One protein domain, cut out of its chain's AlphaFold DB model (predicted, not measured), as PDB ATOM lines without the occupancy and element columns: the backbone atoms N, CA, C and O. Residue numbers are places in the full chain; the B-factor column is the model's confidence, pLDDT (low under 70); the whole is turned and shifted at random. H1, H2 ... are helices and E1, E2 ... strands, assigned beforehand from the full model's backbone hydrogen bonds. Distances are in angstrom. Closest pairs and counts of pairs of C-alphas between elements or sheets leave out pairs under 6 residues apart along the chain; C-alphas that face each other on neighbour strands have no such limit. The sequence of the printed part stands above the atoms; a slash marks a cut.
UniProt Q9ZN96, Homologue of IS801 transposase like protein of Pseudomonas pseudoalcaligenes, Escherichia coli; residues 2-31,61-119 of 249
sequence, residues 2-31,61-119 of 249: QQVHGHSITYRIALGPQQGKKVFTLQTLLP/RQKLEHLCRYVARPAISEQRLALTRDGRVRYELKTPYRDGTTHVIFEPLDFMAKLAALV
ATOM      1  N   GLN A   2     313.451 384.721 237.592       73.50
ATOM      2  CA  GLN A   2     314.533 384.074 236.830       73.50
ATOM      3  C   GLN A   2     315.207 382.898 237.554       73.50
ATOM      4  O   GLN A   2     315.488 381.879 236.931       73.50
ATOM      5  N   GLN A   3     315.390 383.008 238.870       81.56
ATOM      6  CA  GLN A   3     315.891 381.922 239.711       81.56
ATOM      7  C   GLN A   3     314.974 380.690 239.666       81.56
ATOM      8  O   GLN A   3     315.462 379.581 239.476       81.56
ATOM      9  N   VAL A   4     313.653 380.888 239.753       86.25
ATOM     10  CA  VAL A   4     312.642 379.818 239.673       86.25
ATOM     11  C   VAL A   4     312.674 379.119 238.312       86.25
ATOM     12  O   VAL A   4     312.647 377.891 238.252       86.25
ATOM     13  N   HIS A   5     312.814 379.873 237.216       85.44
ATOM     14  CA  HIS A   5     312.971 379.294 235.877       85.44
ATOM     15  C   HIS A   5     314.255 378.463 235.747       85.44
ATOM     16  O   HIS A   5     314.195 377.324 235.290       85.44
ATOM     17  N   GLY A   6     315.401 378.992 236.188       86.38
ATOM     18  CA  GLY A   6     316.688 378.292 236.079       86.38
ATOM     19  C   GLY A   6     316.757 377.006 236.912       86.38
ATOM     20  O   GLY A   6     317.223 375.972 236.432       86.38
ATOM     21  N   HIS A   7     316.216 377.032 238.132       89.12
ATOM     22  CA  HIS A   7     316.127 375.845 238.989       89.12
ATOM     23  C   HIS A   7     315.147 374.808 238.418       89.12
ATOM     24  O   HIS A   7     315.408 373.608 238.476       89.12
ATOM     25  N   SER A   8     314.046 375.241 237.795       86.50
ATOM     26  CA  SER A   8     313.089 374.328 237.158       86.50
ATOM     27  C   SER A   8     313.672 373.577 235.964       86.50
ATOM     28  O   SER A   8     313.496 372.365 235.894       86.50
ATOM     29  N   ILE A   9     314.433 374.250 235.096       85.06
ATOM     30  CA  ILE A   9     315.085 373.611 233.936       85.06
ATOM     31  C   ILE A   9     316.174 372.618 234.375       85.06
ATOM     32  O   ILE A   9     316.399 371.607 233.717       85.06
ATOM     33  N   THR A  10     316.834 372.879 235.505       86.62
ATOM     34  CA  THR A  10     317.909 372.021 236.039       86.62
ATOM     35  C   THR A  10     317.419 370.960 237.030       86.62
ATOM     36  O   THR A  10     318.236 370.273 237.644       86.62
ATOM     37  N   TYR A  11     316.097 370.790 237.177       85.12
ATOM     38  CA  TYR A  11     315.464 369.842 238.109       85.12
ATOM     39  C   TYR A  11     315.860 370.056 239.584       85.12
ATOM     40  O   TYR A  11     315.941 369.109 240.369       85.12
ATOM     41  N   ARG A  12     316.094 371.313 239.979       92.00
ATOM     42  CA  ARG A  12     316.479 371.710 241.343       92.00
ATOM     43  C   ARG A  12     315.374 372.494 242.043       92.00
ATOM     44  O   ARG A  12     314.552 373.130 241.387       92.00
ATOM     45  N   ILE A  13     315.354 372.452 243.366       93.56
ATOM     46  CA  ILE A  13     314.386 373.158 244.209       93.56
ATOM     47  C   ILE A  13     314.710 374.652 244.188       93.56
ATOM     48  O   ILE A  13     315.856 375.043 244.415       93.56
ATOM     49  N   ALA A  14     313.720 375.490 243.881       91.81
ATOM     50  CA  ALA A  14     313.941 376.924 243.691       91.81
ATOM     51  C   ALA A  14     313.828 377.750 244.979       91.81
ATOM     52  O   ALA A  14     314.468 378.792 245.075       91.81
ATOM     53  N   LEU A  15     312.991 377.312 245.923       91.19
ATOM     54  CA  LEU A  15     312.578 378.074 247.102       91.19
ATOM     55  C   LEU A  15     312.601 377.188 248.354       91.19
ATOM     56  O   LEU A  15     312.442 375.971 248.265       91.19
ATOM     57  N   GLY A  16     312.730 377.815 249.522       88.00
ATOM     58  CA  GLY A  16     312.665 377.140 250.818       88.00
ATOM     59  C   GLY A  16     313.993 376.511 251.270       88.00
ATOM     60  O   GLY A  16     315.027 376.686 250.628       88.00
ATOM     61  N   PRO A  17     313.988 375.763 252.386       88.19
ATOM     62  CA  PRO A  17     315.210 375.304 253.059       88.19
ATOM     63  C   PRO A  17     316.022 374.278 252.256       88.19
ATOM     64  O   PRO A  17     317.206 374.082 252.507       88.19
ATOM     65  N   GLN A  18     315.399 373.610 251.282       88.75
ATOM     66  CA  GLN A  18     316.056 372.627 250.413       88.75
ATOM     67  C   GLN A  18     316.512 373.244 249.079       88.75
ATOM     68  O   GLN A  18     316.786 372.515 248.123       88.75
ATOM     69  N   GLN A  19     316.573 374.578 248.991       91.81
ATOM     70  CA  GLN A  19     316.952 375.285 247.777       91.81
ATOM     71  C   GLN A  19     318.260 374.750 247.185       91.81
ATOM     72  O   GLN A  19     319.236 374.470 247.879       91.81
ATOM     73  N   GLY A  20     318.263 374.591 245.864       91.31
ATOM     74  CA  GLY A  20     319.417 374.102 245.135       91.31
ATOM     75  C   GLY A  20     319.637 372.598 245.257       91.31
ATOM     76  O   GLY A  20     320.562 372.115 244.623       91.31
ATOM     77  N   LYS A  21     318.830 371.815 245.978       92.94
ATOM     78  CA  LYS A  21     318.898 370.341 245.913       92.94
ATOM     79  C   LYS A  21     318.053 369.798 244.762       92.94
ATOM     80  O   LYS A  21     317.216 370.514 244.215       92.94
ATOM     81  N   LYS A  22     318.292 368.547 244.354       91.88
ATOM     82  CA  LYS A  22     317.406 367.854 243.407       91.88
ATOM     83  C   LYS A  22     316.100 367.475 244.100       91.88
ATOM     84  O   LYS A  22     316.089 367.222 245.302       91.88
ATOM     85  N   VAL A  23     315.023 367.437 243.324       90.12
ATOM     86  CA  VAL A  23     313.720 366.966 243.808       90.12
ATOM     87  C   VAL A  23     313.813 365.479 244.153       90.12
ATOM     88  O   VAL A  23     314.512 364.727 243.473       90.12
ATOM     89  N   PHE A  24     313.122 365.065 245.212       91.12
ATOM     90  CA  PHE A  24     313.095 363.674 245.643       91.12
ATOM     91  C   PHE A  24     312.287 362.813 244.663       91.12
ATOM     92  O   PHE A  24     311.177 363.176 244.265       91.12
ATOM     93  N   THR A  25     312.829 361.657 244.293       92.19
ATOM     94  CA  THR A  25     312.213 360.720 243.350       92.19
ATOM     95  C   THR A  25     312.089 359.336 243.971       92.19
ATOM     96  O   THR A  25     312.969 358.891 244.705       92.19
ATOM     97  N   LEU A  26     310.988 358.644 243.671       90.06
ATOM     98  CA  LEU A  26     310.842 357.225 243.989       90.06
ATOM     99  C   LEU A  26     311.199 356.407 242.757       90.06
ATOM    100  O   LEU A  26     310.630 356.619 241.683       90.06
ATOM    101  N   GLN A  27     312.121 355.468 242.941       88.19
ATOM    102  CA  GLN A  27     312.552 354.530 241.917       88.19
ATOM    103  C   GLN A  27     312.036 353.135 242.251       88.19
ATOM    104  O   GLN A  27     312.133 352.673 243.387       88.19
ATOM    105  N   THR A  28     311.487 352.468 241.246       82.75
ATOM    106  CA  THR A  28     311.137 351.052 241.306       82.75
ATOM    107  C   THR A  28     312.085 350.300 240.380       82.75
ATOM    108  O   THR A  28     312.447 350.806 239.318       82.75
ATOM    109  N   LEU A  29     312.485 349.086 240.763       71.00
ATOM    110  CA  LEU A  29     313.217 348.194 239.870       71.00
ATOM    111  C   LEU A  29     312.299 347.825 238.701       71.00
ATOM    112  O   LEU A  29     311.346 347.064 238.865       71.00
ATOM    113  N   LEU A  30     312.550 348.417 237.537       62.50
ATOM    114  CA  LEU A  30     311.817 348.073 236.327       62.50
ATOM    115  C   LEU A  30     312.414 346.804 235.710       62.50
ATOM    116  O   LEU A  30     313.640 346.659 235.679       62.50
ATOM    117  N   PRO A  31     311.581 345.915 235.142       56.22
ATOM    118  CA  PRO A  31     312.066 344.945 234.174       56.22
ATOM    119  C   PRO A  31     312.742 345.693 233.018       56.22
ATOM    120  O   PRO A  31     312.304 346.782 232.634       56.22
ATOM    121  N   ARG A  61     290.104 363.040 210.463       94.50
ATOM    122  CA  ARG A  61     289.490 363.847 211.538       94.50
ATOM    123  C   ARG A  61     289.799 363.327 212.946       94.50
ATOM    124  O   ARG A  61     290.110 364.129 213.820       94.50
ATOM    125  N   GLN A  62     289.797 362.009 213.146       94.50
ATOM    126  CA  GLN A  62     290.114 361.390 214.441       94.50
ATOM    127  C   GLN A  62     291.581 361.599 214.858       94.50
ATOM    128  O   GLN A  62     291.864 361.909 216.017       94.50
ATOM    129  N   LYS A  63     292.531 361.478 213.920       91.19
ATOM    130  CA  LYS A  63     293.954 361.736 214.196       91.19
ATOM    131  C   LYS A  63     294.200 363.217 214.478       91.19
ATOM    132  O   LYS A  63     294.945 363.547 215.401       91.19
ATOM    133  N   LEU A  64     293.538 364.101 213.729       91.88
ATOM    134  CA  LEU A  64     293.588 365.543 213.969       91.88
ATOM    135  C   LEU A  64     293.041 365.895 215.356       91.88
ATOM    136  O   LEU A  64     293.662 366.668 216.079       91.88
ATOM    137  N   GLU A  65     291.918 365.301 215.756       93.94
ATOM    138  CA  GLU A  65     291.355 365.496 217.090       93.94
ATOM    139  C   GLU A  65     292.322 365.045 218.190       93.94
ATOM    140  O   GLU A  65     292.535 365.775 219.162       93.94
ATOM    141  N   HIS A  66     292.968 363.887 218.031       92.12
ATOM    142  CA  HIS A  66     293.983 363.422 218.974       92.12
ATOM    143  C   HIS A  66     295.155 364.415 219.071       92.12
ATOM    144  O   HIS A  66     295.570 364.772 220.177       92.12
ATOM    145  N   LEU A  67     295.644 364.938 217.943       90.25
ATOM    146  CA  LEU A  67     296.686 365.967 217.940       90.25
ATOM    147  C   LEU A  67     296.225 367.250 218.650       90.25
ATOM    148  O   LEU A  67     296.966 367.799 219.465       90.25
ATOM    149  N   CYS A  68     294.995 367.703 218.407       91.00
ATOM    150  CA  CYS A  68     294.423 368.862 219.093       91.00
ATOM    151  C   CYS A  68     294.352 368.644 220.611       91.00
ATOM    152  O   CYS A  68     294.787 369.511 221.370       91.00
ATOM    153  N   ARG A  69     293.887 367.471 221.065       91.62
ATOM    154  CA  ARG A  69     293.885 367.103 222.494       91.62
ATOM    155  C   ARG A  69     295.297 367.083 223.076       91.62
ATOM    156  O   ARG A  69     295.494 367.519 224.205       91.62
ATOM    157  N   TYR A  70     296.282 366.615 222.311       87.56
ATOM    158  CA  TYR A  70     297.682 366.633 222.726       87.56
ATOM    159  C   TYR A  70     298.218 368.060 222.894       87.56
ATOM    160  O   TYR A  70     298.883 368.340 223.886       87.56
ATOM    161  N   VAL A  71     297.921 368.965 221.956       87.19
ATOM    162  CA  VAL A  71     298.355 370.372 222.025       87.19
ATOM    163  C   VAL A  71     297.674 371.108 223.181       87.19
ATOM    164  O   VAL A  71     298.321 371.899 223.861       87.19
ATOM    165  N   ALA A  72     296.394 370.827 223.426       88.00
ATOM    166  CA  ALA A  72     295.606 371.459 224.482       88.00
ATOM    167  C   ALA A  72     295.783 370.814 225.869       88.00
ATOM    168  O   ALA A  72     295.140 371.245 226.828       88.00
ATOM    169  N   ARG A  73     296.616 369.771 226.001       89.00
ATOM    170  CA  ARG A  73     296.748 369.039 227.265       89.00
ATOM    171  C   ARG A  73     297.304 369.949 228.373       89.00
ATOM    172  O   ARG A  73     298.283 370.663 228.132       89.00
ATOM    173  N   PRO A  74     296.752 369.891 229.597       87.12
ATOM    174  CA  PRO A  74     297.337 370.589 230.731       87.12
ATOM    175  C   PRO A  74     298.733 370.034 231.043       87.12
ATOM    176  O   PRO A  74     299.055 368.881 230.743       87.12
ATOM    177  N   ALA A  75     299.575 370.861 231.665       84.75
ATOM    178  CA  ALA A  75     300.944 370.478 232.012       84.75
ATOM    179  C   ALA A  75     301.007 369.335 233.041       84.75
ATOM    180  O   ALA A  75     301.967 368.565 233.054       84.75
ATOM    181  N   ILE A  76     299.975 369.213 233.880       89.25
ATOM    182  CA  ILE A  76     299.837 368.182 234.908       89.25
ATOM    183  C   ILE A  76     298.492 367.465 234.774       89.25
ATOM    184  O   ILE A  76     297.573 367.943 234.118       89.25
ATOM    185  N   SER A  77     298.391 366.294 235.395       91.88
ATOM    186  CA  SER A  77     297.178 365.478 235.427       91.88
ATOM    187  C   SER A  77     296.774 365.309 236.882       91.88
ATOM    188  O   SER A  77     297.567 364.788 237.664       91.88
ATOM    189  N   GLU A  78     295.570 365.754 237.228       92.50
ATOM    190  CA  GLU A  78     295.051 365.717 238.602       92.50
ATOM    191  C   GLU A  78     294.931 364.288 239.133       92.50
ATOM    192  O   GLU A  78     295.296 364.026 240.268       92.50
ATOM    193  N   GLN A  79     294.552 363.335 238.276       94.19
ATOM    194  CA  GLN A  79     294.474 361.908 238.621       94.19
ATOM    195  C   GLN A  79     295.812 361.311 239.079       94.19
ATOM    196  O   GLN A  79     295.831 360.309 239.782       94.19
ATOM    197  N   ARG A  80     296.934 361.914 238.667       94.94
ATOM    198  CA  ARG A  80     298.292 361.483 239.032       94.94
ATOM    199  C   ARG A  80     298.890 362.316 240.165       94.94
ATOM    200  O   ARG A  80     300.067 362.156 240.479       94.94
ATOM    201  N   LEU A  81     298.112 363.225 240.752       95.69
ATOM    202  CA  LEU A  81     298.521 364.084 241.854       95.69
ATOM    203  C   LEU A  81     297.868 363.595 243.151       95.69
ATOM    204  O   LEU A  81     296.666 363.354 243.195       95.69
ATOM    205  N   ALA A  82     298.650 363.464 244.218       96.00
ATOM    206  CA  ALA A  82     298.138 363.088 245.533       96.00
ATOM    207  C   ALA A  82     298.919 363.786 246.649       96.00
ATOM    208  O   ALA A  82     300.101 364.093 246.490       96.00
ATOM    209  N   LEU A  83     298.281 363.991 247.800       96.81
ATOM    210  CA  LEU A  83     298.971 364.382 249.026       96.81
ATOM    211  C   LEU A  83     299.407 363.135 249.795       96.81
ATOM    212  O   LEU A  83     298.676 362.152 249.906       96.81
ATOM    213  N   THR A  84     300.628 363.171 250.310       95.25
ATOM    214  CA  THR A  84     301.147 362.168 251.243       95.25
ATOM    215  C   THR A  84     300.656 362.454 252.663       95.25
ATOM    216  O   THR A  84     300.184 363.553 252.952       95.25
ATOM    217  N   ARG A  85     300.806 361.477 253.566       94.38
ATOM    218  CA  ARG A  85     300.443 361.631 254.988       94.38
ATOM    219  C   ARG A  85     301.186 362.787 255.663       94.38
ATOM    220  O   ARG A  85     300.606 363.469 256.494       94.38
ATOM    221  N   ASP A  86     302.413 363.054 255.225       92.94
ATOM    222  CA  ASP A  86     303.267 364.118 255.763       92.94
ATOM    223  C   ASP A  86     303.004 365.488 255.103       92.94
ATOM    224  O   ASP A  86     303.789 366.419 255.254       92.94
ATOM    225  N   GLY A  87     301.937 365.623 254.303       94.06
ATOM    226  CA  GLY A  87     301.565 366.881 253.644       94.06
ATOM    227  C   GLY A  87     302.365 367.222 252.381       94.06
ATOM    228  O   GLY A  87     302.140 368.268 251.774       94.06
ATOM    229  N   ARG A  88     303.269 366.344 251.932       95.06
ATOM    230  CA  ARG A  88     304.002 366.517 250.664       95.06
ATOM    231  C   ARG A  88     303.147 366.170 249.456       95.06
ATOM    232  O   ARG A  88     302.283 365.296 249.531       95.06
ATOM    233  N   VAL A  89     303.455 366.787 248.322       96.19
ATOM    234  CA  VAL A  89     302.787 366.545 247.040       96.19
ATOM    235  C   VAL A  89     303.512 365.431 246.289       96.19
ATOM    236  O   VAL A  89     304.687 365.564 245.951       96.19
ATOM    237  N   ARG A  90     302.818 364.334 245.998       96.25
ATOM    238  CA  ARG A  90     303.299 363.223 245.171       96.25
ATOM    239  C   ARG A  90     302.716 363.338 243.767       96.25
ATOM    240  O   ARG A  90     301.501 363.433 243.613       96.25
ATOM    241  N   TYR A  91     303.573 363.257 242.756       95.69
ATOM    242  CA  TYR A  91     303.168 363.188 241.355       95.69
ATOM    243  C   TYR A  91     303.653 361.895 240.698       95.69
ATOM    244  O   TYR A  91     304.846 361.593 240.727       95.69
ATOM    245  N   GLU A  92     302.732 361.147 240.096       95.50
ATOM    246  CA  GLU A  92     303.005 359.899 239.384       95.50
ATOM    247  C   GLU A  92     303.300 360.146 237.893       95.50
ATOM    248  O   GLU A  92     302.581 360.852 237.167       95.50
ATOM    249  N   LEU A  93     304.384 359.549 237.401       91.69
ATOM    250  CA  LEU A  93     304.775 359.630 236.000       91.69
ATOM    251  C   LEU A  93     303.943 358.650 235.168       91.69
ATOM    252  O   LEU A  93     303.861 357.472 235.477       91.69
ATOM    253  N   LYS A  94     303.373 359.130 234.053       90.06
ATOM    254  CA  LYS A  94     302.607 358.288 233.111       90.06
ATOM    255  C   LYS A  94     303.436 357.101 232.610       90.06
ATOM    256  O   LYS A  94     302.908 356.022 232.375       90.06
ATOM    257  N   THR A  95     304.718 357.349 232.367       87.94
ATOM    258  CA  THR A  95     305.676 356.344 231.926       87.94
ATOM    259  C   THR A  95     306.902 356.487 232.813       87.94
ATOM    260  O   THR A  95     307.432 357.602 232.891       87.94
ATOM    261  N   PRO A  96     307.337 355.406 233.481       88.75
ATOM    262  CA  PRO A  96     308.552 355.433 234.272       88.75
ATOM    263  C   PRO A  96     309.752 355.901 233.446       88.75
ATOM    264  O   PRO A  96     309.844 355.639 232.242       88.75
ATOM    265  N   TYR A  97     310.680 356.602 234.084       85.62
ATOM    266  CA  TYR A  97     311.947 356.948 233.448       85.62
ATOM    267  C   TYR A  97     312.842 355.718 233.291       85.62
ATOM    268  O   TYR A  97     312.651 354.686 233.930       85.62
ATOM    269  N   ARG A  98     313.862 355.850 232.435       81.94
ATOM    270  CA  ARG A  98     314.838 354.782 232.167       81.94
ATOM    271  C   ARG A  98     315.590 354.321 233.417       81.94
ATOM    272  O   ARG A  98     316.054 353.193 233.452       81.94
ATOM    273  N   ASP A  99     315.713 355.193 234.413       84.88
ATOM    274  CA  ASP A  99     316.360 354.917 235.697       84.88
ATOM    275  C   ASP A  99     315.415 354.278 236.732       84.88
ATOM    276  O   ASP A  99     315.784 354.143 237.893       84.88
ATOM    277  N   GLY A 100     314.187 353.919 236.345       87.12
ATOM    278  CA  GLY A 100     313.206 353.348 237.264       87.12
ATOM    279  C   GLY A 100     312.347 354.370 237.997       87.12
ATOM    280  O   GLY A 100     311.471 353.973 238.763       87.12
ATOM    281  N   THR A 101     312.549 355.676 237.789       90.75
ATOM    282  CA  THR A 101     311.755 356.695 238.487       90.75
ATOM    283  C   THR A 101     310.284 356.610 238.086       90.75
ATOM    284  O   THR A 101     309.950 356.735 236.908       90.75
ATOM    285  N   THR A 102     309.401 356.441 239.070       93.56
ATOM    286  CA  THR A 102     307.941 356.350 238.886       93.56
ATOM    287  C   THR A 102     307.203 357.543 239.478       93.56
ATOM    288  O   THR A 102     306.197 357.978 238.924       93.56
ATOM    289  N   HIS A 103     307.710 358.111 240.575       94.25
ATOM    290  CA  HIS A 103     307.084 359.247 241.244       94.25
ATOM    291  C   HIS A 103     308.095 360.341 241.558       94.25
ATOM    292  O   HIS A 103     309.276 360.083 241.797       94.25
ATOM    293  N   VAL A 104     307.588 361.566 241.637       94.25
ATOM    294  CA  VAL A 104     308.317 362.740 242.111       94.25
ATOM    295  C   VAL A 104     307.587 363.295 243.331       94.25
ATOM    296  O   VAL A 104     306.361 363.430 243.303       94.25
ATOM    297  N   ILE A 105     308.318 363.587 244.406       94.56
ATOM    298  CA  ILE A 105     307.757 364.115 245.654       94.56
ATOM    299  C   ILE A 105     308.272 365.533 245.879       94.56
ATOM    300  O   ILE A 105     309.478 365.783 245.853       94.56
ATOM    301  N   PHE A 106     307.345 366.445 246.143       94.12
ATOM    302  CA  PHE A 106     307.601 367.860 246.350       94.12
ATOM    303  C   PHE A 106     307.130 368.304 247.732       94.12
ATOM    304  O   PHE A 106     306.078 367.883 248.216       94.12
ATOM    305  N   GLU A 107     307.855 369.247 248.319       94.00
ATOM    306  CA  GLU A 107     307.254 370.145 249.306       94.00
ATOM    307  C   GLU A 107     306.195 371.024 248.605       94.00
ATOM    308  O   GLU A 107     306.407 371.405 247.447       94.00
ATOM    309  N   PRO A 108     305.080 371.398 249.263       94.19
ATOM    310  CA  PRO A 108     304.011 372.177 248.628       94.19
ATOM    311  C   PRO A 108     304.499 373.464 247.948       94.19
ATOM    312  O   PRO A 108     304.094 373.780 246.829       94.19
ATOM    313  N   LEU A 109     305.432 374.179 248.584       93.25
ATOM    314  CA  LEU A 109     306.013 375.400 248.024       93.25
ATOM    315  C   LEU A 109     306.876 375.126 246.783       93.25
ATOM    316  O   LEU A 109     306.824 375.900 245.826       93.25
ATOM    317  N   ASP A 110     307.647 374.036 246.771       93.00
ATOM    318  CA  ASP A 110     308.446 373.663 245.598       93.00
ATOM    319  C   ASP A 110     307.534 373.270 244.433       93.00
ATOM    320  O   ASP A 110     307.739 373.727 243.310       93.00
ATOM    321  N   PHE A 111     306.456 372.527 244.701       93.06
ATOM    322  CA  PHE A 111     305.454 372.203 243.686       93.06
ATOM    323  C   PHE A 111     304.846 373.466 243.057       93.06
ATOM    324  O   PHE A 111     304.833 373.604 241.831       93.06
ATOM    325  N   MET A 112     304.425 374.437 243.879       93.69
ATOM    326  CA  MET A 112     303.938 375.729 243.383       93.69
ATOM    327  C   MET A 112     305.006 376.483 242.583       93.69
ATOM    328  O   MET A 112     304.693 377.069 241.546       93.69
ATOM    329  N   ALA A 113     306.274 376.435 243.002       93.50
ATOM    330  CA  ALA A 113     307.374 377.047 242.260       93.50
ATOM    331  C   ALA A 113     307.575 376.395 240.879       93.50
ATOM    332  O   ALA A 113     307.801 377.110 239.897       93.50
ATOM    333  N   LYS A 114     307.445 375.064 240.771       91.62
ATOM    334  CA  LYS A 114     307.485 374.347 239.483       91.62
ATOM    335  C   LYS A 114     306.344 374.768 238.565       91.62
ATOM    336  O   LYS A 114     306.588 375.009 237.384       91.62
ATOM    337  N   LEU A 115     305.130 374.912 239.095       91.88
ATOM    338  CA  LEU A 115     303.983 375.380 238.314       91.88
ATOM    339  C   LEU A 115     304.152 376.834 237.867       91.88
ATOM    340  O   LEU A 115     303.958 377.145 236.694       91.88
ATOM    341  N   ALA A 116     304.599 377.715 238.763       92.06
ATOM    342  CA  ALA A 116     304.877 379.109 238.432       92.06
ATOM    343  C   ALA A 116     305.968 379.247 237.355       92.06
ATOM    344  O   ALA A 116     305.926 380.175 236.550       92.06
ATOM    345  N   ALA A 117     306.922 378.311 237.290       91.00
ATOM    346  CA  ALA A 117     307.948 378.297 236.251       91.00
ATOM    347  C   ALA A 117     307.390 378.036 234.839       91.00
ATOM    348  O   ALA A 117     308.030 378.428 233.862       91.00
ATOM    349  N   LEU A 118     306.220 377.399 234.719       88.44
ATOM    350  CA  LEU A 118     305.548 377.186 233.433       88.44
ATOM    351  C   LEU A 118     304.938 378.473 232.881       88.44
ATOM    352  O   LEU A 118     304.737 378.585 231.672       88.44
ATOM    353  N   VAL A 119     304.660 379.447 233.752       87.31
ATOM    354  CA  VAL A 119     304.196 380.762 233.325       87.31
ATOM    355  C   VAL A 119     305.363 381.459 232.628       87.31
ATOM    356  O   VAL A 119     306.413 381.702 233.244       87.31
TER     357      VAL A 119
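What this domain is: This is residues 2 to 31 and 61 to 119 of the 249 residues of the protein "Homologue of IS801 transposase like protein of Pseudomonas pseudoalcaligenes" of Escherichia coli (UniProt Q9ZN96). A small twisted sheet of four strands has one helix, H3, standing up from it, with a second helix, H1, set crosswise on H3; residues 61 to 74, of which 61 to 71 belong to the third helix, H2, stick out from this body as a lone arm, which makes much of the length. The printed part has 89 residues, with three named helices and four named strands in the order H1 E1 H2 E2 E3 E4 H3. The sheet runs E1 E4 E3 E2, all antiparallel, and the class is mixed, helices and strands. The whole is loose, with a radius of gyration of the C-alphas of 15.1 A and spans of 50 by 37 by 25 A.

How they stand to each other: H1, residues 2 to 9, touches H3, residues 108 to 118, about perpendicular at 87 degrees; their closest C-alphas, of His 5 and Ala 117, are 5.1 A apart. H1 is not on the sheet. E1, residues 24 to 27, is an edge strand, antiparallel to E4, residues 101 to 106, at 158 degrees, with N 26 and O 103 at 2.9 A. H2, residues 61 to 71, touches no helix and is not on the sheet. E2, residues 81 to 83, the other edge strand, forms a hairpin with E3, residues 89 to 92, at 145 degrees, with N 90 and O 82 at 2.8 A. E3 and E4 are a hairpin too, at 161 degrees, with N 91 and O 104 at 2.8 A. E2, E3 and E4 make a meander, each strand the antiparallel neighbour of the one before. H3 is on the sheet at a height over the sheet of 10.1 A, over E4, and stands up from the sheet at 47 degrees; its local plane is fitted to only just 6 C-alphas of the sheet. Every O i to N i+4 pair is within hydrogen-bond range in H1 and H2, and 6 of 7 are in H3.

Where its parts are: H1 begins at C-alpha 2, (314.533, 384.074, 236.830), and spans 10.9 A. E1 spans 9.9 A. H2 begins at C-alpha 61, (289.490, 363.847, 211.538), and spans 15.2 A. E2 spans 7.2 A, E3 10.1 A and E4 14.3 A. H3 spans 16.1 A and ends at C-alpha 118, (305.548, 377.186, 233.433).

The domain as a whole: The two C-alphas farthest apart, of Pro 17 and Arg 61, are 50.2 A apart. Residues 32 to 60 are cut out, and C-alphas 31 and 61 are 37.1 A apart across the cut. The link from H1 to E1, 14 residues, is long. The mean pLDDT of the printed part is 89.8; residues 30 to 31 are under 70.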